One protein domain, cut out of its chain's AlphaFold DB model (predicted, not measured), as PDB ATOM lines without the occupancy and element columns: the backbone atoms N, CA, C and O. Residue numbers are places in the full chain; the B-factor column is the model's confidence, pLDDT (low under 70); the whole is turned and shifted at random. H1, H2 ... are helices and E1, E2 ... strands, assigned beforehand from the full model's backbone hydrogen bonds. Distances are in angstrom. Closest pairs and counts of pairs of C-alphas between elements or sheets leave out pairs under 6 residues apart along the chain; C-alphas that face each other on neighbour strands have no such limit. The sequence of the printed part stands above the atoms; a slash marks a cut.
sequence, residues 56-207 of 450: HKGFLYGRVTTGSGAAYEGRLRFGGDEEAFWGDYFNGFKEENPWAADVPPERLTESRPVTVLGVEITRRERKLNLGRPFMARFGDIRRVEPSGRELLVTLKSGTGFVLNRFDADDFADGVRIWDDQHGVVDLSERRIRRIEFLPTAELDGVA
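Overview. This is residues 56 to 207 of the 450 residues of an uncharacterized protein of Holophagales bacterium (UniProt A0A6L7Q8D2). A strongly twisted, curled sheet of eight strands makes the body, and the small sheet E3 E6 packs partly face to face with it as a sandwich. From this body the hairpin E4 and E5 sticks out as a long arm, reached through residues 94 to 108 and left through residues 128 to 132. There are 152 residues printed, with one named helix and twelve named strands in the order E1 to E9, H1, E10 to E12; the class is mostly strand. The large sheet runs E9, E8, E7, E12, E1, E2, E10, E11, all antiparallel. The whole is loose, with a radius of gyration of the C-alphas of 20.6 A and spans of 71 by 31 by 26 A, the arm making the length.

Arrangement. In the large sheet E12, residues 192 to 197, is the antiparallel neighbour of E1, residues 61 to 66, with N 65 and O 194 at 2.8 A. E1 forms a hairpin with E2, residues 71 to 77, with N 64 and O 72 at 2.8 A. Next come E10, residues 175 to 179, with N 178 and O 75 at 2.9 A, and edge strand E11, residues 183 to 187, with N 177 and O 185 at 2.8 A. On the other side of E12 is E7, residues 141 to 147, with N 195 and O 144 at 2.9 A. E7, E8, residues 150 to 155, and edge strand E9, residues 160 to 164, form a meander, each strand the antiparallel neighbour of the one before, with N 145 and O 152 at 2.8 A and N 161 and O 153 at 2.8 A. E3, residues 89 to 93, and E6, residues 133 to 137, are antiparallel, with N 90 and O 136 at 2.8 A. This pair and the large sheet form the sandwich, two sheets face to face, with strands at 33 degrees to each other. The closest C-alphas of E3 and E9 are those of Phe 93 and Leu 163, 5.4 A apart. H1, residues 169 to 172, only grazes the large sheet; it is too short for an O i to N i+4 pair. Hairpin E4, residues 109 to 116, and E5, residues 119 to 127, has N 112 and O 124 at 2.9 A; both are apart from E7, for instance.

Along the chain. E1 begins at C-alpha 61 (173.653, -78.201, 63.077), and E12 ends at C-alpha 197 (170.559, -72.914, 63.430). E4 is 22.1 A long and E5 23.4 A; E5 begins at C-alpha 119 (118.578, -77.165, 39.514) and bends by 55 degrees at residue 122. E7 is 17.5 A long.

Size, cuts and confidence. The farthest C-alphas, of Val 119 and Gln 181, are 72.4 A apart. The printed part has no cut. The links E2 to E3 and E3 to E4 are long. Mean pLDDT of the printed part is 89.7; residues 110 to 113, 116 and 118 to 119 are under 70.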
ATOM      1  N   HIS A  56     180.439 -83.109  54.591       84.81
ATOM      2  CA  HIS A  56     179.241 -83.277  55.423       84.81
ATOM      3  C   HIS A  56     178.548 -81.973  55.864       84.81
ATOM      4  O   HIS A  56     177.756 -81.968  56.804       84.81
ATOM      5  N   LYS A  57     178.772 -80.868  55.144       91.50
ATOM      6  CA  LYS A  57     178.185 -79.553  55.472       91.50
ATOM      7  C   LYS A  57     176.661 -79.449  55.300       91.50
ATOM      8  O   LYS A  57     176.063 -78.492  55.778       91.50
ATOM      9  N   GLY A  58     176.026 -80.428  54.659       94.62
ATOM     10  CA  GLY A  58     174.579 -80.493  54.454       94.62
ATOM     11  C   GLY A  58     173.772 -80.936  55.680       94.62
ATOM     12  O   GLY A  58     172.546 -80.839  55.659       94.62
ATOM     13  N   PHE A  59     174.422 -81.432  56.738       96.12
ATOM     14  CA  PHE A  59     173.750 -81.885  57.961       96.12
ATOM     15  C   PHE A  59     173.246 -80.727  58.823       96.12
ATOM     16  O   PHE A  59     173.968 -79.756  59.028       96.12
ATOM     17  N   LEU A  60     172.072 -80.886  59.438       96.88
ATOM     18  CA  LEU A  60     171.554 -79.950  60.434       96.88
ATOM     19  C   LEU A  60     172.528 -79.799  61.596       96.88
ATOM     20  O   LEU A  60     173.012 -80.783  62.164       96.88
ATOM     21  N   TYR A  61     172.761 -78.555  61.988       97.56
ATOM     22  CA  TYR A  61     173.653 -78.201  63.077       97.56
ATOM     23  C   TYR A  61     173.114 -76.981  63.811       97.56
ATOM     24  O   TYR A  61     172.502 -76.088  63.225       97.56
ATOM     25  N   GLY A  62     173.323 -76.912  65.115       97.88
ATOM     26  CA  GLY A  62     172.890 -75.734  65.837       97.88
ATOM     27  C   GLY A  62     173.092 -75.823  67.325       97.88
ATOM     28  O   GLY A  62     173.615 -76.799  67.861       97.88
ATOM     29  N   ARG A  63     172.634 -74.767  67.988       98.38
ATOM     30  CA  ARG A  63     172.684 -74.622  69.434       98.38
ATOM     31  C   ARG A  63     171.284 -74.707  70.020       98.38
ATOM     32  O   ARG A  63     170.409 -73.909  69.688       98.38
ATOM     33  N   VAL A  64     171.085 -75.632  70.952       98.38
ATOM     34  CA  VAL A  64     169.831 -75.819  71.684       98.38
ATOM     35  C   VAL A  64     170.006 -75.342  73.120       98.38
ATOM     36  O   VAL A  64     170.747 -75.929  73.906       98.38
ATOM     37  N   THR A  65     169.296 -74.275  73.484       98.38
ATOM     38  CA  THR A  65     169.252 -73.756  74.857       98.38
ATOM     39  C   THR A  65     168.012 -74.282  75.569       98.38
ATOM     40  O   THR A  65     166.895 -74.183  75.058       98.38
ATOM     41  N   THR A  66     168.185 -74.807  76.779       97.62
ATOM     42  CA  THR A  66     167.093 -75.336  77.603       97.62
ATOM     43  C   THR A  66     166.450 -74.267  78.488       97.62
ATOM     44  O   THR A  66     167.050 -73.236  78.794       97.62
ATOM     45  N   GLY A  67     165.249 -74.548  79.001       94.31
ATOM     46  CA  GLY A  67     164.585 -73.706  80.007       94.31
ATOM     47  C   GLY A  67     165.397 -73.510  81.298       94.31
ATOM     48  O   GLY A  67     165.223 -72.506  81.980       94.31
ATOM     49  N   SER A  68     166.326 -74.425  81.602       94.38
ATOM     50  CA  SER A  68     167.240 -74.330  82.753       94.38
ATOM     51  C   SER A  68     168.473 -73.450  82.511       94.38
ATOM     52  O   SER A  68     169.203 -73.160  83.452       94.38
ATOM     53  N   GLY A  69     168.714 -73.029  81.263       95.19
ATOM     54  CA  GLY A  69     169.894 -72.260  80.864       95.19
ATOM     55  C   GLY A  69     171.076 -73.096  80.363       95.19
ATOM     56  O   GLY A  69     172.024 -72.514  79.847       95.19
ATOM     57  N   ALA A  70     171.027 -74.432  80.451       96.81
ATOM     58  CA  ALA A  70     172.011 -75.294  79.785       96.81
ATOM     59  C   ALA A  70     171.917 -75.146  78.258       96.81
ATOM     60  O   ALA A  70     170.802 -75.038  77.737       96.81
ATOM     61  N   ALA A  71     173.059 -75.178  77.572       97.44
ATOM     62  CA  ALA A  71     173.164 -75.112  76.120       97.44
ATOM     63  C   ALA A  71     173.955 -76.315  75.595       97.44
ATOM     64  O   ALA A  71     174.944 -76.706  76.210       97.44
ATOM     65  N   TYR A  72     173.496 -76.864  74.475       98.00
ATOM     66  CA  TYR A  72     174.135 -77.955  73.741       98.00
ATOM     67  C   TYR A  72     174.336 -77.506  72.301       98.00
ATOM     68  O   TYR A  72     173.449 -76.853  71.749       98.00
ATOM     69  N   GLU A  73     175.472 -77.830  71.707       97.56
ATOM     70  CA  GLU A  73     175.817 -77.431  70.345       97.56
ATOM     71  C   GLU A  73     176.349 -78.631  69.577       97.56
ATOM     72  O   GLU A  73     177.208 -79.361  70.066       97.56
ATOM     73  N   GLY A  74     175.803 -78.864  68.389       96.69
ATOM     74  CA  GLY A  74     176.162 -80.048  67.632       96.69
ATOM     75  C   GLY A  74     175.237 -80.344  66.467       96.69
ATOM     76  O   GLY A  74     174.324 -79.576  66.145       96.69
ATOM     77  N   ARG A  75     175.466 -81.506  65.852       95.94
ATOM     78  CA  ARG A  75     174.591 -82.044  64.805       95.94
ATOM     79  C   ARG A  75     173.198 -82.301  65.380       95.94
ATOM     80  O   ARG A  75     173.095 -82.828  66.487       95.94
ATOM     81  N   LEU A  76     172.150 -81.982  64.623       96.19
ATOM     82  CA  LEU A  76     170.751 -82.119  65.040       96.19
ATOM     83  C   LEU A  76     170.024 -83.226  64.256       96.19
ATOM     84  O   LEU A  76     170.338 -83.487  63.095       96.19
ATOM     85  N   ARG A  77     169.024 -83.857  64.882       93.62
ATOM     86  CA  ARG A  77     168.026 -84.733  64.232       93.62
ATOM     87  C   ARG A  77     166.645 -84.438  64.818       93.62
ATOM     88  O   ARG A  77     166.512 -84.376  66.044       93.62
ATOM     89  N   PHE A  78     165.655 -84.266  63.945       93.38
ATOM     90  CA  PHE A  78     164.251 -83.977  64.277       93.38
ATOM     91  C   PHE A  78     163.332 -85.153  63.886       93.38
ATOM     92  O   PHE A  78     163.775 -86.090  63.211       93.38
ATOM     93  N   GLY A  79     162.071 -85.120  64.337       82.06
ATOM     94  CA  GLY A  79     161.018 -86.049  63.892       82.06
ATOM     95  C   GLY A  79     161.273 -87.524  64.218       82.06
ATOM     96  O   GLY A  79     161.030 -88.392  63.391       82.06
ATOM     97  N   GLY A  80     161.870 -87.833  65.376       75.19
ATOM     98  CA  GLY A  80     162.037 -89.230  65.808       75.19
ATOM     99  C   GLY A  80     162.905 -90.095  64.881       75.19
ATOM    100  O   GLY A  80     162.629 -91.282  64.734       75.19
ATOM    101  N   ASP A  81     163.957 -89.500  64.303       80.12
ATOM    102  CA  ASP A  81     164.868 -90.067  63.296       80.12
ATOM    103  C   ASP A  81     164.437 -89.863  61.828       80.12
ATOM    104  O   ASP A  81     164.798 -90.690  60.992       80.12
ATOM    105  N   GLU A  82     163.747 -88.769  61.479       85.88
ATOM    106  CA  GLU A  82     163.350 -88.460  60.086       85.88
ATOM    107  C   GLU A  82     164.231 -87.375  59.429       85.88
ATOM    108  O   GLU A  82     164.898 -87.661  58.426       85.88
ATOM    109  N   GLU A  83     164.363 -86.186  60.031       93.12
ATOM    110  CA  GLU A  83     165.008 -85.021  59.386       93.12
ATOM    111  C   GLU A  83     166.427 -84.750  59.919       93.12
ATOM    112  O   GLU A  83     166.648 -84.658  61.130       93.12
ATOM    113  N   ALA A  84     167.423 -84.691  59.020       94.38
ATOM    114  CA  ALA A  84     168.859 -84.529  59.341       94.38
ATOM    115  C   ALA A  84     169.602 -83.531  58.453       94.38
ATOM    116  O   ALA A  84     170.775 -83.271  58.730       94.38
ATOM    117  N   PHE A  85     168.982 -82.979  57.413       96.44
ATOM    118  CA  PHE A  85     169.667 -82.139  56.433       96.44
ATOM    119  C   PHE A  85     169.022 -80.767  56.271       96.44
ATOM    120  O   PHE A  85     167.824 -80.605  56.468       96.44
ATOM    121  N   TRP A  86     169.802 -79.771  55.847       97.31
ATOM    122  CA  TRP A  86     169.296 -78.411  55.616       97.31
ATOM    123  C   TRP A  86     168.197 -78.328  54.552       97.31
ATOM    124  O   TRP A  86     167.362 -77.429  54.605       97.31
ATOM    125  N   GLY A  87     168.190 -79.263  53.599       95.00
ATOM    126  CA  GLY A  87     167.139 -79.379  52.585       95.00
ATOM    127  C   GLY A  87     165.853 -80.050  53.077       95.00
ATOM    128  O   GLY A  87     164.864 -80.027  52.350       95.00
ATOM    129  N   ASP A  88     165.860 -80.640  54.274       95.38
ATOM    130  CA  ASP A  88     164.660 -81.202  54.893       95.38
ATOM    131  C   ASP A  88     163.722 -80.084  55.359       95.38
ATOM    132  O   ASP A  88     164.137 -78.929  55.503       95.38
ATOM    133  N   TYR A  89     162.449 -80.412  55.570       93.62
ATOM    134  CA  TYR A  89     161.415 -79.424  55.857       93.62
ATOM    135  C   TYR A  89     160.978 -79.499  57.312       93.62
ATOM    136  O   TYR A  89     160.825 -80.574  57.878       93.62
ATOM    137  N   PHE A  90     160.771 -78.329  57.897       94.44
ATOM    138  CA  PHE A  90     160.097 -78.157  59.164       94.44
ATOM    139  C   PHE A  90     158.631 -77.828  58.891       94.44
ATOM    140  O   PHE A  90     158.328 -76.834  58.224       94.44
ATOM    141  N   ASN A  91     157.740 -78.638  59.443       92.06
ATOM    142  CA  ASN A  91     156.305 -78.558  59.254       92.06
ATOM    143  C   ASN A  91     155.596 -78.127  60.542       92.06
ATOM    144  O   ASN A  91     156.007 -78.430  61.667       92.06
ATOM    145  N   GLY A  92     154.474 -77.444  60.372       91.75
ATOM    146  CA  GLY A  92     153.539 -77.175  61.452       91.75
ATOM    147  C   GLY A  92     152.261 -76.526  60.956       91.75
ATOM    148  O   GLY A  92     151.930 -76.593  59.774       91.75
ATOM    149  N   PHE A  93     151.543 -75.873  61.863       91.69
ATOM    150  CA  PHE A  93     150.313 -75.160  61.535       91.69
ATOM    151  C   PHE A  93     150.356 -73.743  62.097       91.69
ATOM    152  O   PHE A  93     150.687 -73.555  63.271       91.69
ATOM    153  N   LYS A  94     150.046 -72.742  61.266       92.50
ATOM    154  CA  LYS A  94     150.033 -71.334  61.685       92.50
ATOM    155  C   LYS A  94     148.917 -71.135  62.720       92.50
ATOM    156  O   LYS A  94     147.801 -71.615  62.526       92.50
ATOM    157  N   GLU A  95     149.225 -70.457  63.829       90.44
ATOM    158  CA  GLU A  95     148.245 -70.181  64.899       90.44
ATOM    159  C   GLU A  95     147.131 -69.262  64.374       90.44
ATOM    160  O   GLU A  95     145.948 -69.486  64.628       90.44
ATOM    161  N   GLU A  96     147.515 -68.262  63.579       88.75
ATOM    162  CA  GLU A  96     146.618 -67.310  62.928       88.75
ATOM    163  C   GLU A  96     147.111 -66.994  61.510       88.75
ATOM    164  O   GLU A  96     148.298 -67.124  61.206       88.75
ATOM    165  N   ASN A  97     146.198 -66.548  60.645       90.31
ATOM    166  CA  ASN A  97     146.546 -66.051  59.318       90.31
ATOM    167  C   ASN A  97     146.802 -64.533  59.388       90.31
ATOM    168  O   ASN A  97     145.846 -63.779  59.611       90.31
ATOM    169  N   PRO A  98     148.049 -64.068  59.185       89.81
ATOM    170  CA  PRO A  98     148.390 -62.653  59.322       89.81
ATOM    171  C   PRO A  98     147.751 -61.768  58.240       89.81
ATOM    172  O   PRO A  98     147.602 -60.568  58.445       89.81
ATOM    173  N   TRP A  99     147.328 -62.355  57.121       92.56
ATOM    174  CA  TRP A  99     146.790 -61.665  55.949       92.56
ATOM    175  C   TRP A  99     145.265 -61.518  55.977       92.56
ATOM    176  O   TRP A  99     144.683 -60.819  55.151       92.56
ATOM    177  N   ALA A 100     144.592 -62.146  56.945       89.44
ATOM    178  CA  ALA A 100     143.134 -62.133  57.051       89.44
ATOM    179  C   ALA A 100     142.542 -60.716  57.170       89.44
ATOM    180  O   ALA A 100     141.421 -60.477  56.719       89.44
ATOM    181  N   ALA A 101     143.280 -59.785  57.785       90.50
ATOM    182  CA  ALA A 101     142.847 -58.404  57.986       90.50
ATOM    183  C   ALA A 101     142.846 -57.568  56.692       90.50
ATOM    184  O   ALA A 101     142.112 -56.584  56.611       90.50
ATOM    185  N   ASP A 102     143.625 -57.978  55.688       91.88
ATOM    186  CA  ASP A 102     143.738 -57.301  54.393       91.88
ATOM    187  C   ASP A 102     142.652 -57.741  53.394       91.88
ATOM    188  O   ASP A 102     142.526 -57.179  52.304       91.88
ATOM    189  N   VAL A 103     141.833 -58.734  53.758       91.38
ATOM    190  CA  VAL A 103     140.734 -59.225  52.922       91.38
ATOM    191  C   VAL A 103     139.431 -58.497  53.273       91.38
ATOM    192  O   VAL A 103     139.027 -58.487  54.441       91.38
ATOM    193  N   PRO A 104     138.700 -57.941  52.284       89.75
ATOM    194  CA  PRO A 104     137.387 -57.352  52.528       89.75
ATOM    195  C   PRO A 104     136.433 -58.349  53.213       89.75
ATOM    196  O   PRO A 104     136.313 -59.487  52.744       89.75
ATOM    197  N   PRO A 105     135.702 -57.964  54.280       86.12
ATOM    198  CA  PRO A 105     134.844 -58.886  55.029       86.12
ATOM    199  C   PRO A 105     133.802 -59.617  54.176       86.12
ATOM    200  O   PRO A 105     133.454 -60.763  54.459       86.12
ATOM    201  N   GLU A 106     133.320 -58.979  53.109       85.44
ATOM    202  CA  GLU A 106     132.351 -59.551  52.172       85.44
ATOM    203  C   GLU A 106     132.962 -60.675  51.325       85.44
ATOM    204  O   GLU A 106     132.244 -61.567  50.881       85.44
ATOM    205  N   ARG A 107     134.285 -60.652  51.120       85.31
ATOM    206  CA  ARG A 107     135.046 -61.670  50.377       85.31
ATOM    207  C   ARG A 107     135.473 -62.852  51.253       85.31
ATOM    208  O   ARG A 107     135.814 -63.898  50.718       85.31
ATOM    209  N   LEU A 108     135.374 -62.737  52.581       81.25
ATOM    210  CA  LEU A 108     135.644 -63.834  53.524       81.25
ATOM    211  C   LEU A 108     134.506 -64.866  53.613       81.25
ATOM    212  O   LEU A 108     134.610 -65.848  54.356       81.25
ATOM    213  N   THR A 109     133.404 -64.649  52.891       77.88
ATOM    214  CA  THR A 109     132.264 -65.570  52.837       77.88
ATOM    215  C   THR A 109     131.954 -65.928  51.391       77.88
ATOM    216  O   THR A 109     131.530 -65.088  50.604       77.88
ATOM    217  N   GLU A 110     132.110 -67.201  51.050       69.75
ATOM    218  CA  GLU A 110     131.688 -67.734  49.761       69.75
ATOM    219  C   GLU A 110     130.226 -68.170  49.816       69.75
ATOM    220  O   GLU A 110     129.796 -68.862  50.741       69.75
ATOM    221  N   SER A 111     129.465 -67.831  48.779       66.25
ATOM    222  CA  SER A 111     128.107 -68.328  48.574       66.25
ATOM    223  C   SER A 111     128.107 -69.345  47.435       66.25
ATOM    224  O   SER A 111     128.085 -68.964  46.264       66.25
ATOM    225  N   ARG A 112     128.076 -70.641  47.759       67.31
ATOM    226  CA  ARG A 112     128.047 -71.713  46.751       67.31
ATOM    227  C   ARG A 112     126.609 -72.178  46.472       67.31
ATOM    228  O   ARG A 112     125.872 -72.455  47.427       67.31
ATOM    229  N   PRO A 113     126.179 -72.291  45.201       65.31
ATOM    230  CA  PRO A 113     124.872 -72.843  44.867       65.31
ATOM    231  C   PRO A 113     124.823 -74.333  45.222       65.31
ATOM    232  O   PRO A 113     125.712 -75.111  44.891       65.31
ATOM    233  N   VAL A 114     123.758 -74.741  45.902       72.06
ATOM    234  CA  VAL A 114     123.431 -76.141  46.158       72.06
ATOM    235  C   VAL A 114     122.492 -76.589  45.054       72.06
ATOM    236  O   VAL A 114     121.328 -76.174  45.006       72.06
ATOM    237  N   THR A 115     123.002 -77.431  44.162       73.44
ATOM    238  CA  THR A 115     122.237 -77.978  43.045       73.44
ATOM    239  C   THR A 115     121.756 -79.394  43.350       73.44
ATOM    240  O   THR A 115     122.465 -80.212  43.932       73.44
ATOM    241  N   VAL A 116     120.521 -79.696  42.952       61.06
ATOM    242  CA  VAL A 116     119.967 -81.055  42.951       61.06
ATOM    243  C   VAL A 116     119.470 -81.330  41.540       61.06
ATOM    244  O   VAL A 116     118.631 -80.593  41.031       61.06
ATOM    245  N   LEU A 117     120.007 -82.373  40.895       70.69
ATOM    246  CA  LEU A 117     119.665 -82.740  39.511       70.69
ATOM    247  C   LEU A 117     119.806 -81.565  38.515       70.69
ATOM    248  O   LEU A 117     118.985 -81.406  37.616       70.69
ATOM    249  N   GLY A 118     120.830 -80.723  38.694       61.72
ATOM    250  CA  GLY A 118     121.099 -79.572  37.821       61.72
ATOM    251  C   GLY A 118     120.249 -78.323  38.093       61.72
ATOM    252  O   GLY A 118     120.412 -77.330  37.394       61.72
ATOM    253  N   VAL A 119     119.376 -78.335  39.106       69.44
ATOM    254  CA  VAL A 119     118.578 -77.165  39.514       69.44
ATOM    255  C   VAL A 119     119.149 -76.574  40.801       69.44
ATOM    256  O   VAL A 119     119.323 -77.298  41.781       69.44
ATOM    257  N   GLU A 120     119.433 -75.269  40.814       79.12
ATOM    258  CA  GLU A 120     119.836 -74.539  42.024       79.12
ATOM    259  C   GLU A 120     118.653 -74.457  43.006       79.12
ATOM    260  O   GLU A 120     117.608 -73.893  42.686       79.12
ATOM    261  N   ILE A 121     118.809 -75.036  44.200       85.00
ATOM    262  CA  ILE A 121     117.754 -75.103  45.226       85.00
ATOM    263  C   ILE A 121     117.970 -74.057  46.323       85.00
ATOM    264  O   ILE A 121     117.016 -73.516  46.882       85.00
ATOM    265  N   THR A 122     119.226 -73.785  46.672       74.75
ATOM    266  CA  THR A 122     119.597 -72.799  47.691       74.75
ATOM    267  C   THR A 122     121.055 -72.388  47.513       74.75
ATOM    268  O   THR A 122     121.787 -73.024  46.759       74.75
ATOM    269  N   ARG A 123     121.496 -71.355  48.228       75.56
ATOM    270  CA  ARG A 123     122.904 -70.970  48.328       75.56
ATOM    271  C   ARG A 123     123.385 -71.232  49.741       75.56
ATOM    272  O   ARG A 123     122.741 -70.834  50.709       75.56
ATOM    273  N   ARG A 124     124.496 -71.951  49.853       71.44
ATOM    274  CA  ARG A 124     125.149 -72.223  51.126       71.44
ATOM    275  C   ARG A 124     126.289 -71.238  51.297       71.44
ATOM    276  O   ARG A 124     127.232 -71.242  50.511       71.44
ATOM    277  N   GLU A 125     126.202 -70.447  52.353       76.62
ATOM    278  CA  GLU A 125     127.304 -69.602  52.790       76.62
ATOM    279  C   GLU A 125     128.339 -70.449  53.536       76.62
ATOM    280  O   GLU A 125     128.006 -71.257  54.415       76.62
ATOM    281  N   ARG A 126     129.606 -70.284  53.168       71.50
ATOM    282  CA  ARG A 126     130.753 -70.906  53.820       71.50
ATOM    283  C   ARG A 126     131.813 -69.834  54.036       71.50
ATOM    284  O   ARG A 126     132.199 -69.146  53.102       71.50
ATOM    285  N   LYS A 127     132.291 -69.709  55.275       78.06
ATOM    286  CA  LYS A 127     133.458 -68.872  55.564       78.06
ATOM    287  C   LYS A 127     134.697 -69.473  54.909       78.06
ATOM    288  O   LYS A 127     134.861 -70.698  54.944       78.06
ATOM    289  N   LEU A 128     135.543 -68.612  54.360       78.94
ATOM    290  CA  LEU A 128     136.844 -68.993  53.830       78.94
ATOM    291  C   LEU A 128     137.662 -69.685  54.929       78.94
ATOM    292  O   LEU A 128     137.647 -69.258  56.088       78.94
ATOM    293  N   ASN A 129     138.319 -70.794  54.591       80.75
ATOM    294  CA  ASN A 129     139.203 -71.465  55.536       80.75
ATOM    295  C   ASN A 129     140.558 -70.761  55.524       80.75
ATOM    296  O   ASN A 129     141.307 -70.911  54.568       80.75
ATOM    297  N   LEU A 130     140.849 -70.026  56.593       85.44
ATOM    298  CA  LEU A 130     142.092 -69.273  56.747       85.44
ATOM    299  C   LEU A 130     143.177 -70.053  57.499       85.44
ATOM    300  O   LEU A 130     144.278 -69.544  57.655       85.44
ATOM    301  N   GLY A 131     142.880 -71.264  57.985       86.19
ATOM    302  CA  GLY A 131     143.902 -72.128  58.570       86.19
ATOM    303  C   GLY A 131     144.912 -72.533  57.502       86.19
ATOM    304  O   GLY A 131     144.511 -72.981  56.421       86.19
ATOM    305  N   ARG A 132     146.199 -72.362  57.805       89.69
ATOM    306  CA  ARG A 132     147.290 -72.607  56.866       89.69
ATOM    307  C   ARG A 132     148.383 -73.465  57.503       89.69
ATOM    308  O   ARG A 132     148.784 -73.178  58.639       89.69
ATOM    309  N   PRO A 133     148.838 -74.529  56.817       91.25
ATOM    310  CA  PRO A 133     150.046 -75.219  57.229       91.25
ATOM    311  C   PRO A 133     151.241 -74.262  57.144       91.25
ATOM    312  O   PRO A 133     151.212 -73.240  56.470       91.25
ATOM    313  N   PHE A 134     152.296 -74.580  57.873       92.75
ATOM    314  CA  PHE A 134     153.594 -73.952  57.716       92.75
ATOM    315  C   PHE A 134     154.565 -75.013  57.233       92.75
ATOM    316  O   PHE A 134     154.631 -76.090  57.823       92.75
ATOM    317  N   MET A 135     155.333 -74.682  56.205       93.69
ATOM    318  CA  MET A 135     156.395 -75.527  55.697       93.69
ATOM    319  C   MET A 135     157.570 -74.642  55.283       93.69
ATOM    320  O   MET A 135     157.416 -73.702  54.508       93.69
ATOM    321  N   ALA A 136     158.757 -74.925  55.813       95.25
ATOM    322  CA  ALA A 136     159.986 -74.242  55.419       95.25
ATOM    323  C   ALA A 136     161.159 -75.213  55.469       95.25
ATOM    324  O   ALA A 136     161.233 -76.046  56.373       95.25
ATOM    325  N   ARG A 137     162.110 -75.094  54.539       96.69
ATOM    326  CA  ARG A 137     163.348 -75.878  54.636       96.69
ATOM    327  C   ARG A 137     164.107 -75.434  55.876       96.69
ATOM    328  O   ARG A 137     164.195 -74.236  56.146       96.69
ATOM    329  N   PHE A 138     164.722 -76.365  56.597       97.62
ATOM    330  CA  PHE A 138     165.549 -76.028  57.757       97.62
ATOM    331  C   PHE A 138     166.654 -75.023  57.410       97.62
ATOM    332  O   PHE A 138     166.967 -74.149  58.214       97.62
ATOM    333  N   GLY A 139     167.209 -75.106  56.199       97.56
ATOM    334  CA  GLY A 139     168.199 -74.165  55.686       97.56
ATOM    335  C   GLY A 139     167.697 -72.722  55.596       97.56
ATOM    336  O   GLY A 139     168.503 -71.804  55.709       97.56
ATOM    337  N   ASP A 140     166.389 -72.494  55.463       97.69
ATOM    338  CA  ASP A 140     165.793 -71.153  55.413       97.69
ATOM    339  C   ASP A 140     165.484 -70.597  56.824       97.69
ATOM    340  O   ASP A 140     165.199 -69.404  56.981       97.69
ATOM    341  N   ILE A 141     165.557 -71.429  57.872       98.31
ATOM    342  CA  ILE A 141     165.187 -71.077  59.249       98.31
ATOM    343  C   ILE A 141     166.414 -70.619  60.032       98.31
ATOM    344  O   ILE A 141     167.425 -71.306  60.112       98.31
ATOM    345  N   ARG A 142     166.292 -69.476  60.710       98.38
ATOM    346  CA  ARG A 142     167.330 -68.945  61.600       98.38
ATOM    347  C   ARG A 142     167.206 -69.463  63.027       98.38
ATOM    348  O   ARG A 142     168.208 -69.770  63.673       98.38
ATOM    349  N   ARG A 143     165.985 -69.482  63.563       98.19
ATOM    350  CA  ARG A 143     165.726 -69.852  64.963       98.19
ATOM    351  C   ARG A 143     164.304 -70.350  65.186       98.19
ATOM    352  O   ARG A 143     163.379 -69.913  64.502       98.19
ATOM    353  N   VAL A 144     164.148 -71.181  66.215       97.81
ATOM    354  CA  VAL A 144     162.859 -71.647  66.745       97.81
ATOM    355  C   VAL A 144     162.781 -71.354  68.245       97.81
ATOM    356  O   VAL A 144     163.706 -71.669  68.999       97.81
ATOM    357  N   GLU A 145     161.679 -70.750  68.689       97.50
ATOM    358  CA  GLU A 145     161.475 -70.289  70.067       97.50
ATOM    359  C   GLU A 145     160.086 -70.695  70.598       97.50
ATOM    360  O   GLU A 145     159.097 -70.010  70.332       97.50
ATOM    361  N   PRO A 146     159.977 -71.800  71.358       95.06
ATOM    362  CA  PRO A 146     158.724 -72.188  72.003       95.06
ATOM    363  C   PRO A 146     158.363 -71.261  73.173       95.06
ATOM    364  O   PRO A 146     159.193 -70.968  74.038       95.06
ATOM    365  N   SER A 147     157.089 -70.882  73.269       91.94
ATOM    366  CA  SER A 147     156.533 -70.103  74.380       91.94
ATOM    367  C   SER A 147     155.110 -70.558  74.704       91.94
ATOM    368  O   SER A 147     154.158 -70.280  73.983       91.94
ATOM    369  N   GLY A 148     154.933 -71.281  75.814       90.25
ATOM    370  CA  GLY A 148     153.616 -71.802  76.188       90.25
ATOM    371  C   GLY A 148     153.049 -72.744  75.120       90.25
ATOM    372  O   GLY A 148     153.591 -73.834  74.925       90.25
ATOM    373  N   ARG A 149     151.948 -72.328  74.477       90.88
ATOM    374  CA  ARG A 149     151.273 -73.053  73.383       90.88
ATOM    375  C   ARG A 149     151.756 -72.645  71.986       90.88
ATOM    376  O   ARG A 149     151.361 -73.276  71.016       90.88
ATOM    377  N   GLU A 150     152.585 -71.617  71.900       94.44
ATOM    378  CA  GLU A 150     153.054 -71.041  70.647       94.44
ATOM    379  C   GLU A 150     154.484 -71.493  70.353       94.44
ATOM    380  O   GLU A 150     155.276 -71.790  71.260       94.44
ATOM    381  N   LEU A 151     154.819 -71.514  69.070       95.12
ATOM    382  CA  LEU A 151     156.159 -71.754  68.566       95.12
ATOM    383  C   LEU A 151     156.499 -70.664  67.550       95.12
ATOM    384  O   LEU A 151     155.921 -70.627  66.470       95.12
ATOM    385  N   LEU A 152     157.427 -69.769  67.894       96.94
ATOM    386  CA  LEU A 152     157.903 -68.752  66.960       96.94
ATOM    387  C   LEU A 152     159.027 -69.335  66.103       96.94
ATOM    388  O   LEU A 152     160.106 -69.637  66.615       96.94
ATOM    389  N   VAL A 153     158.797 -69.436  64.799       97.19
ATOM    390  CA  VAL A 153     159.818 -69.780  63.803       97.19
ATOM    391  C   VAL A 153     160.234 -68.497  63.094       97.19
ATOM    392  O   VAL A 153     159.392 -67.781  62.566       97.19
ATOM    393  N   THR A 154     161.523 -68.158  63.113       98.00
ATOM    394  CA  THR A 154     162.053 -66.993  62.386       98.00
ATOM    395  C   THR A 154     162.917 -67.459  61.225       98.00
ATOM    396  O   THR A 154     163.911 -68.157  61.446       98.00
ATOM    397  N   LEU A 155     162.573 -67.035  60.012       97.69
ATOM    398  CA  LEU A 155     163.355 -67.276  58.803       97.69
ATOM    399  C   LEU A 155     164.617 -66.403  58.764       97.69
ATOM    400  O   LEU A 155     164.754 -65.418  59.498       97.69
ATOM    401  N   LYS A 156     165.555 -66.736  57.877       97.38
ATOM    402  CA  LYS A 156     166.762 -65.932  57.623       97.38
ATOM    403  C   LYS A 156     166.469 -64.521  57.118       97.38
ATOM    404  O   LYS A 156     167.245 -63.616  57.417       97.38
ATOM    405  N   SER A 157     165.346 -64.326  56.424       95.81
ATOM    406  CA  SER A 157     164.828 -63.007  56.024       95.81
ATOM    407  C   SER A 157     164.470 -62.116  57.218       95.81
ATOM    408  O   SER A 157     164.430 -60.894  57.095       95.81
ATOM    409  N   GLY A 158     164.262 -62.709  58.397       96.25
ATOM    410  CA  GLY A 158     163.786 -62.032  59.601       96.25
ATOM    411  C   GLY A 158     162.280 -62.172  59.819       96.25
ATOM    412  O   GLY A 158     161.810 -61.847  60.910       96.25
ATOM    413  N   THR A 159     161.543 -62.699  58.839       94.69
ATOM    414  CA  THR A 159     160.108 -62.973  58.958       94.69
ATOM    415  C   THR A 159     159.842 -64.027  60.022       94.69
ATOM    416  O   THR A 159     160.547 -65.034  60.120       94.69
ATOM    417  N   GLY A 160     158.849 -63.757  60.870       95.00
ATOM    418  CA  GLY A 160     158.469 -64.604  61.993       95.00
ATOM    419  C   GLY A 160     157.071 -65.180  61.812       95.00
ATOM    420  O   GLY A 160     156.129 -64.429  61.577       95.00
ATOM    421  N   PHE A 161     156.938 -66.489  61.997       94.12
ATOM    422  CA  PHE A 161     155.665 -67.204  61.997       94.12
ATOM    423  C   PHE A 161     155.375 -67.744  63.392       94.12
ATOM    424  O   PHE A 161     156.226 -68.395  64.003       94.12
ATOM    425  N   VAL A 162     154.171 -67.477  63.895       94.94
ATOM    426  CA  VAL A 162     153.678 -68.059  65.146       94.94
ATOM    427  C   VAL A 162     152.872 -69.301  64.797       94.94
ATOM    428  O   VAL A 162     151.848 -69.217  64.123       94.94
ATOM    429  N   LEU A 163     153.358 -70.455  65.238       94.50
ATOM    430  CA  LEU A 163     152.725 -71.747  65.001       94.50
ATOM    431  C   LEU A 163     152.045 -72.251  66.270       94.50
ATOM    432  O   LEU A 163     152.511 -71.983  67.386       94.50
ATOM    433  N   ASN A 164     151.003 -73.059  66.093       90.25
ATOM    434  CA  ASN A 164     150.494 -73.884  67.173       90.25
ATOM    435  C   ASN A 164     151.537 -74.956  67.480       90.25
ATOM    436  O   ASN A 164     151.779 -75.870  66.692       90.25
ATOM    437  N   ARG A 165     152.150 -74.860  68.657       86.88
ATOM    438  CA  ARG A 165     153.236 -75.749  69.068       86.88
ATOM    439  C   ARG A 165     152.839 -77.226  69.053       86.88
ATOM    440  O   ARG A 165     153.687 -78.070  68.795       86.88
ATOM    441  N   PHE A 166     151.590 -77.544  69.388       82.62
ATOM    442  CA  PHE A 166     151.137 -78.934  69.499       82.62
ATOM    443  C   PHE A 166     150.714 -79.545  68.165       82.62
ATOM    444  O   PHE A 166     150.524 -80.756  68.120       82.62
ATOM    445  N   ASP A 167     150.606 -78.721  67.121       83.88
ATOM    446  CA  ASP A 167     150.374 -79.137  65.735       83.88
ATOM    447  C   ASP A 167     151.655 -78.954  64.880       83.88
ATOM    448  O   ASP A 167     151.608 -78.995  63.653       83.88
ATOM    449  N   ALA A 168     152.807 -78.713  65.522       80.75
ATOM    450  CA  ALA A 168     154.131 -78.685  64.901       80.75
ATOM    451  C   ALA A 168     154.804 -80.054  65.069       80.75
ATOM    452  O   ALA A 168     155.650 -80.239  65.952       80.75
ATOM    453  N   ASP A 169     154.374 -81.016  64.251       71.94
ATOM    454  CA  ASP A 169     154.727 -82.436  64.378       71.94
ATOM    455  C   ASP A 169     156.246 -82.662  64.484       71.94
ATOM    456  O   ASP A 169     156.697 -83.354  65.400       71.94
ATOM    457  N   ASP A 170     157.051 -81.978  63.663       79.31
ATOM    458  CA  ASP A 170     158.515 -82.145  63.658       79.31
ATOM    459  C   ASP A 170     159.192 -81.676  64.953       79.31
ATOM    460  O   ASP A 170     160.281 -82.138  65.307       79.31
ATOM    461  N   PHE A 171     158.558 -80.755  65.686       84.50
ATOM    462  CA  PHE A 171     159.045 -80.302  66.986       84.50
ATOM    463  C   PHE A 171     158.560 -81.202  68.127       84.50
ATOM    464  O   PHE A 171     159.276 -81.361  69.118       84.50
ATOM    465  N   ALA A 172     157.373 -81.802  68.005       82.94
ATOM    466  CA  ALA A 172     156.719 -82.556  69.074       82.94
ATOM    467  C   ALA A 172     157.523 -83.788  69.537       82.94
ATOM    468  O   ALA A 172     157.497 -84.129  70.726       82.94
ATOM    469  N   ASP A 173     158.290 -84.405  68.636       84.75
ATOM    470  CA  ASP A 173     159.155 -85.554  68.940       84.75
ATOM    471  C   ASP A 173     160.457 -85.176  69.670       84.75
ATOM    472  O   ASP A 173     161.173 -86.042  70.184       84.75
ATOM    473  N   GLY A 174     160.740 -83.878  69.802       90.56
ATOM    474  CA  GLY A 174     161.970 -83.370  70.392       90.56
ATOM    475  C   GLY A 174     163.142 -83.351  69.412       90.56
ATOM    476  O   GLY A 174     162.988 -83.496  68.204       90.56
ATOM    477  N   VAL A 175     164.335 -83.115  69.955       95.31
ATOM    478  CA  VAL A 175     165.563 -82.939  69.175       95.31
ATOM    479  C   VAL A 175     166.670 -83.778  69.784       95.31
ATOM    480  O   VAL A 175     166.930 -83.689  70.988       95.31
ATOM    481  N   ARG A 176     167.348 -84.557  68.941       96.31
ATOM    482  CA  ARG A 176     168.606 -85.218  69.291       96.31
ATOM    483  C   ARG A 176     169.776 -84.341  68.873       96.31
ATOM    484  O   ARG A 176     169.812 -83.861  67.742       96.31
ATOM    485  N   ILE A 177     170.734 -84.172  69.777       96.50
ATOM    486  CA  ILE A 177     171.960 -83.403  69.575       96.50
ATOM    487  C   ILE A 177     173.158 -84.337  69.764       96.50
ATOM    488  O   ILE A 177     173.254 -85.010  70.789       96.50
ATOM    489  N   TRP A 178     174.074 -84.377  68.798       95.50
ATOM    490  CA  TRP A 178     175.409 -84.959  68.989       95.50
ATOM    491  C   TRP A 178     176.365 -83.827  69.345       95.50
ATOM    492  O   TRP A 178     176.841 -83.131  68.453       95.50
ATOM    493  N   ASP A 179     176.571 -83.630  70.644       94.88
ATOM    494  CA  ASP A 179     177.389 -82.570  71.230       94.88
ATOM    495  C   ASP A 179     178.795 -83.096  71.556       94.88
ATOM    496  O   ASP A 179     178.947 -84.161  72.162       94.88
ATOM    497  N   ASP A 180     179.833 -82.345  71.187       89.75
ATOM    498  CA  ASP A 180     181.228 -82.786  71.332       89.75
ATOM    499  C   ASP A 180     181.668 -82.952  72.796       89.75
ATOM    500  O   ASP A 180     182.591 -83.711  73.096       89.75
ATOM    501  N   GLN A 181     181.023 -82.245  73.729       92.12
ATOM    502  CA  GLN A 181     181.366 -82.271  75.151       92.12
ATOM    503  C   GLN A 181     180.521 -83.276  75.938       92.12
ATOM    504  O   GLN A 181     181.006 -83.874  76.901       92.12
ATOM    505  N   HIS A 182     179.258 -83.452  75.550       92.44
ATOM    506  CA  HIS A 182     178.262 -84.215  76.305       92.44
ATOM    507  C   HIS A 182     177.844 -85.526  75.623       92.44
ATOM    508  O   HIS A 182     177.098 -86.307  76.217       92.44
ATOM    509  N   GLY A 183     178.328 -85.796  74.409       93.31
ATOM    510  CA  GLY A 183     177.914 -86.939  73.607       93.31
ATOM    511  C   GLY A 183     176.506 -86.752  73.038       93.31
ATOM    512  O   GLY A 183     176.123 -85.662  72.622       93.31
ATOM    513  N   VAL A 184     175.720 -87.829  72.996       95.12
ATOM    514  CA  VAL A 184     174.350 -87.780  72.464       95.12
ATOM    515  C   VAL A 184     173.381 -87.304  73.544       95.12
ATOM    516  O   VAL A 184     173.272 -87.920  74.605       95.12
ATOM    517  N   VAL A 185     172.655 -86.226  73.257       96.12
ATOM    518  CA  VAL A 185     171.655 -85.625  74.142       96.12
ATOM    519  C   VAL A 185     170.303 -85.604  73.436       96.12
ATOM    520  O   VAL A 185     170.136 -84.919  72.433       96.12
ATOM    521  N   ASP A 186     169.316 -86.303  73.992       95.94
ATOM    522  CA  ASP A 186     167.925 -86.232  73.539       95.94
ATOM    523  C   ASP A 186     167.131 -85.253  74.419       95.94
ATOM    524  O   ASP A 186     167.024 -85.408  75.645       95.94
ATOM    525  N   LEU A 187     166.566 -84.216  73.801       95.06
ATOM    526  CA  LEU A 187     165.746 -83.214  74.473       95.06
ATOM    527  C   LEU A 187     164.308 -83.283  73.980       95.06
ATOM    528  O   LEU A 187     164.027 -83.036  72.813       95.06
ATOM    529  N   SER A 188     163.373 -83.520  74.901       92.88
ATOM    530  CA  SER A 188     161.959 -83.310  74.600       92.88
ATOM    531  C   SER A 188     161.674 -81.830  74.365       92.88
ATOM    532  O   SER A 188     162.258 -80.958  75.019       92.88
ATOM    533  N   GLU A 189     160.696 -81.544  73.507       90.94
ATOM    534  CA  GLU A 189     160.256 -80.183  73.187       90.94
ATOM    535  C   GLU A 189     160.012 -79.297  74.421       90.94
ATOM    536  O   GLU A 189     160.264 -78.093  74.414       90.94
ATOM    537  N   ARG A 190     159.536 -79.879  75.529       91.12
ATOM    538  CA  ARG A 190     159.221 -79.160  76.779       91.12
ATOM    539  C   ARG A 190     160.446 -78.584  77.478       91.12
ATOM    540  O   ARG A 190     160.309 -77.668  78.285       91.12
ATOM    541  N   ARG A 191     161.627 -79.147  77.223       94.69
ATOM    542  CA  ARG A 191     162.889 -78.689  77.817       94.69
ATOM    543  C   ARG A 191     163.539 -77.587  76.996       94.69
ATOM    544  O   ARG A 191     164.386 -76.876  77.537       94.69
ATOM    545  N   ILE A 192     163.166 -77.460  75.727       96.00
ATOM    546  CA  ILE A 192     163.764 -76.529  74.778       96.00
ATOM    547  C   ILE A 192     163.192 -75.134  75.024       96.00
ATOM    548  O   ILE A 192     161.985 -74.951  75.138       96.00
ATOM    549  N   ARG A 193     164.085 -74.151  75.129       97.06
ATOM    550  CA  ARG A 193     163.754 -72.723  75.185       97.06
ATOM    551  C   ARG A 193     164.017 -72.041  73.847       97.06
ATOM    552  O   ARG A 193     163.291 -71.124  73.487       97.06
ATOM    553  N   ARG A 194     165.083 -72.443  73.155       97.94
ATOM    554  CA  ARG A 194     165.486 -71.881  71.866       97.94
ATOM    555  C   ARG A 194     166.346 -72.881  71.104       97.94
ATOM    556  O   ARG A 194     167.183 -73.544  71.718       97.94
ATOM    557  N   ILE A 195     166.170 -72.919  69.793       98.31
ATOM    558  CA  ILE A 195     167.085 -73.540  68.837       98.31
ATOM    559  C   ILE A 195     167.613 -72.432  67.928       98.31
ATOM    560  O   ILE A 195     166.824 -71.664  67.375       98.31
ATOM    561  N   GLU A 196     168.931 -72.332  67.800       98.56
ATOM    562  CA  GLU A 196     169.618 -71.459  66.847       98.56
ATOM    563  C   GLU A 196     170.298 -72.343  65.801       98.56
ATOM    564  O   GLU A 196     171.138 -73.170  66.158       98.56
ATOM    565  N   PHE A 197     169.932 -72.181  64.529       98.44
ATOM    566  CA  PHE A 197     170.559 -72.914  63.430       98.44
ATOM    567  C   PHE A 197     171.839 -72.204  62.996       98.44
ATOM    568  O   PHE A 197     171.860 -70.979  62.828       98.44
ATOM    569  N   LEU A 198     172.914 -72.978  62.864       97.44
ATOM    570  CA  LEU A 198     174.268 -72.489  62.612       97.44
ATOM    571  C   LEU A 198     174.890 -73.269  61.449       97.44
ATOM    572  O   LEU A 198     174.520 -74.427  61.256       97.44
ATOM    573  N   PRO A 199     175.862 -72.693  60.717       96.56
ATOM    574  CA  PRO A 199     176.648 -73.450  59.754       96.56
ATOM    575  C   PRO A 199     177.222 -74.720  60.378       96.56
ATOM    576  O   PRO A 199     177.724 -74.705  61.503       96.56
ATOM    577  N   THR A 200     177.133 -75.818  59.637       95.38
ATOM    578  CA  THR A 200     177.597 -77.129  60.082       95.38
ATOM    579  C   THR A 200     179.101 -77.101  60.300       95.38
ATOM    580  O   THR A 200     179.861 -76.808  59.375       95.38
ATOM    581  N   ALA A 201     179.522 -77.400  61.530       91.69
ATOM    582  CA  ALA A 201     180.927 -77.630  61.841       91.69
ATOM    583  C   ALA A 201     181.448 -78.880  61.108       91.69
ATOM    584  O   ALA A 201     180.671 -79.672  60.580       91.69
ATOM    585  N   GLU A 202     182.764 -79.072  61.080       87.12
ATOM    586  CA  GLU A 202     183.365 -80.285  60.514       87.12
ATOM    587  C   GLU A 202     182.859 -81.526  61.270       87.12
ATOM    588  O   GLU A 202     182.883 -81.565  62.502       87.12
ATOM    589  N   LEU A 203     182.370 -82.529  60.532       86.69
ATOM    590  CA  LEU A 203     181.788 -83.747  61.096       86.69
ATOM    591  C   LEU A 203     182.627 -84.965  60.713       86.69
ATOM    592  O   LEU A 203     182.835 -85.236  59.531       86.69
ATOM    593  N   ASP A 204     183.018 -85.753  61.715       80.00
ATOM    594  CA  ASP A 204     183.764 -86.995  61.520       80.00
ATOM    595  C   ASP A 204     182.857 -88.230  61.619       80.00
ATOM    596  O   ASP A 204     182.036 -88.367  62.529       80.00
ATOM    597  N   GLY A 205     183.046 -89.185  60.702       80.38
ATOM    598  CA  GLY A 205     182.440 -90.519  60.793       80.38
ATOM    599  C   GLY A 205     180.917 -90.559  60.637       80.38
ATOM    600  O   GLY A 205     180.283 -91.515  61.089       80.38
ATOM    601  N   VAL A 206     180.324 -89.542  60.012       86.62
ATOM    602  CA  VAL A 206     178.897 -89.528  59.675       86.62
ATOM    603  C   VAL A 206     178.633 -90.315  58.390       86.62
ATOM    604  O   VAL A 206     179.483 -90.399  57.509       86.62
ATOM    605  N   ALA A 207     177.461 -90.943  58.299       87.62
ATOM    606  CA  ALA A 207     177.070 -91.692  57.110       87.62
ATOM    607  C   ALA A 207     176.716 -90.752  55.948       87.62
ATOM    608  O   ALA A 207     176.186 -89.662  56.166       87.62
TER     609      ALA A 207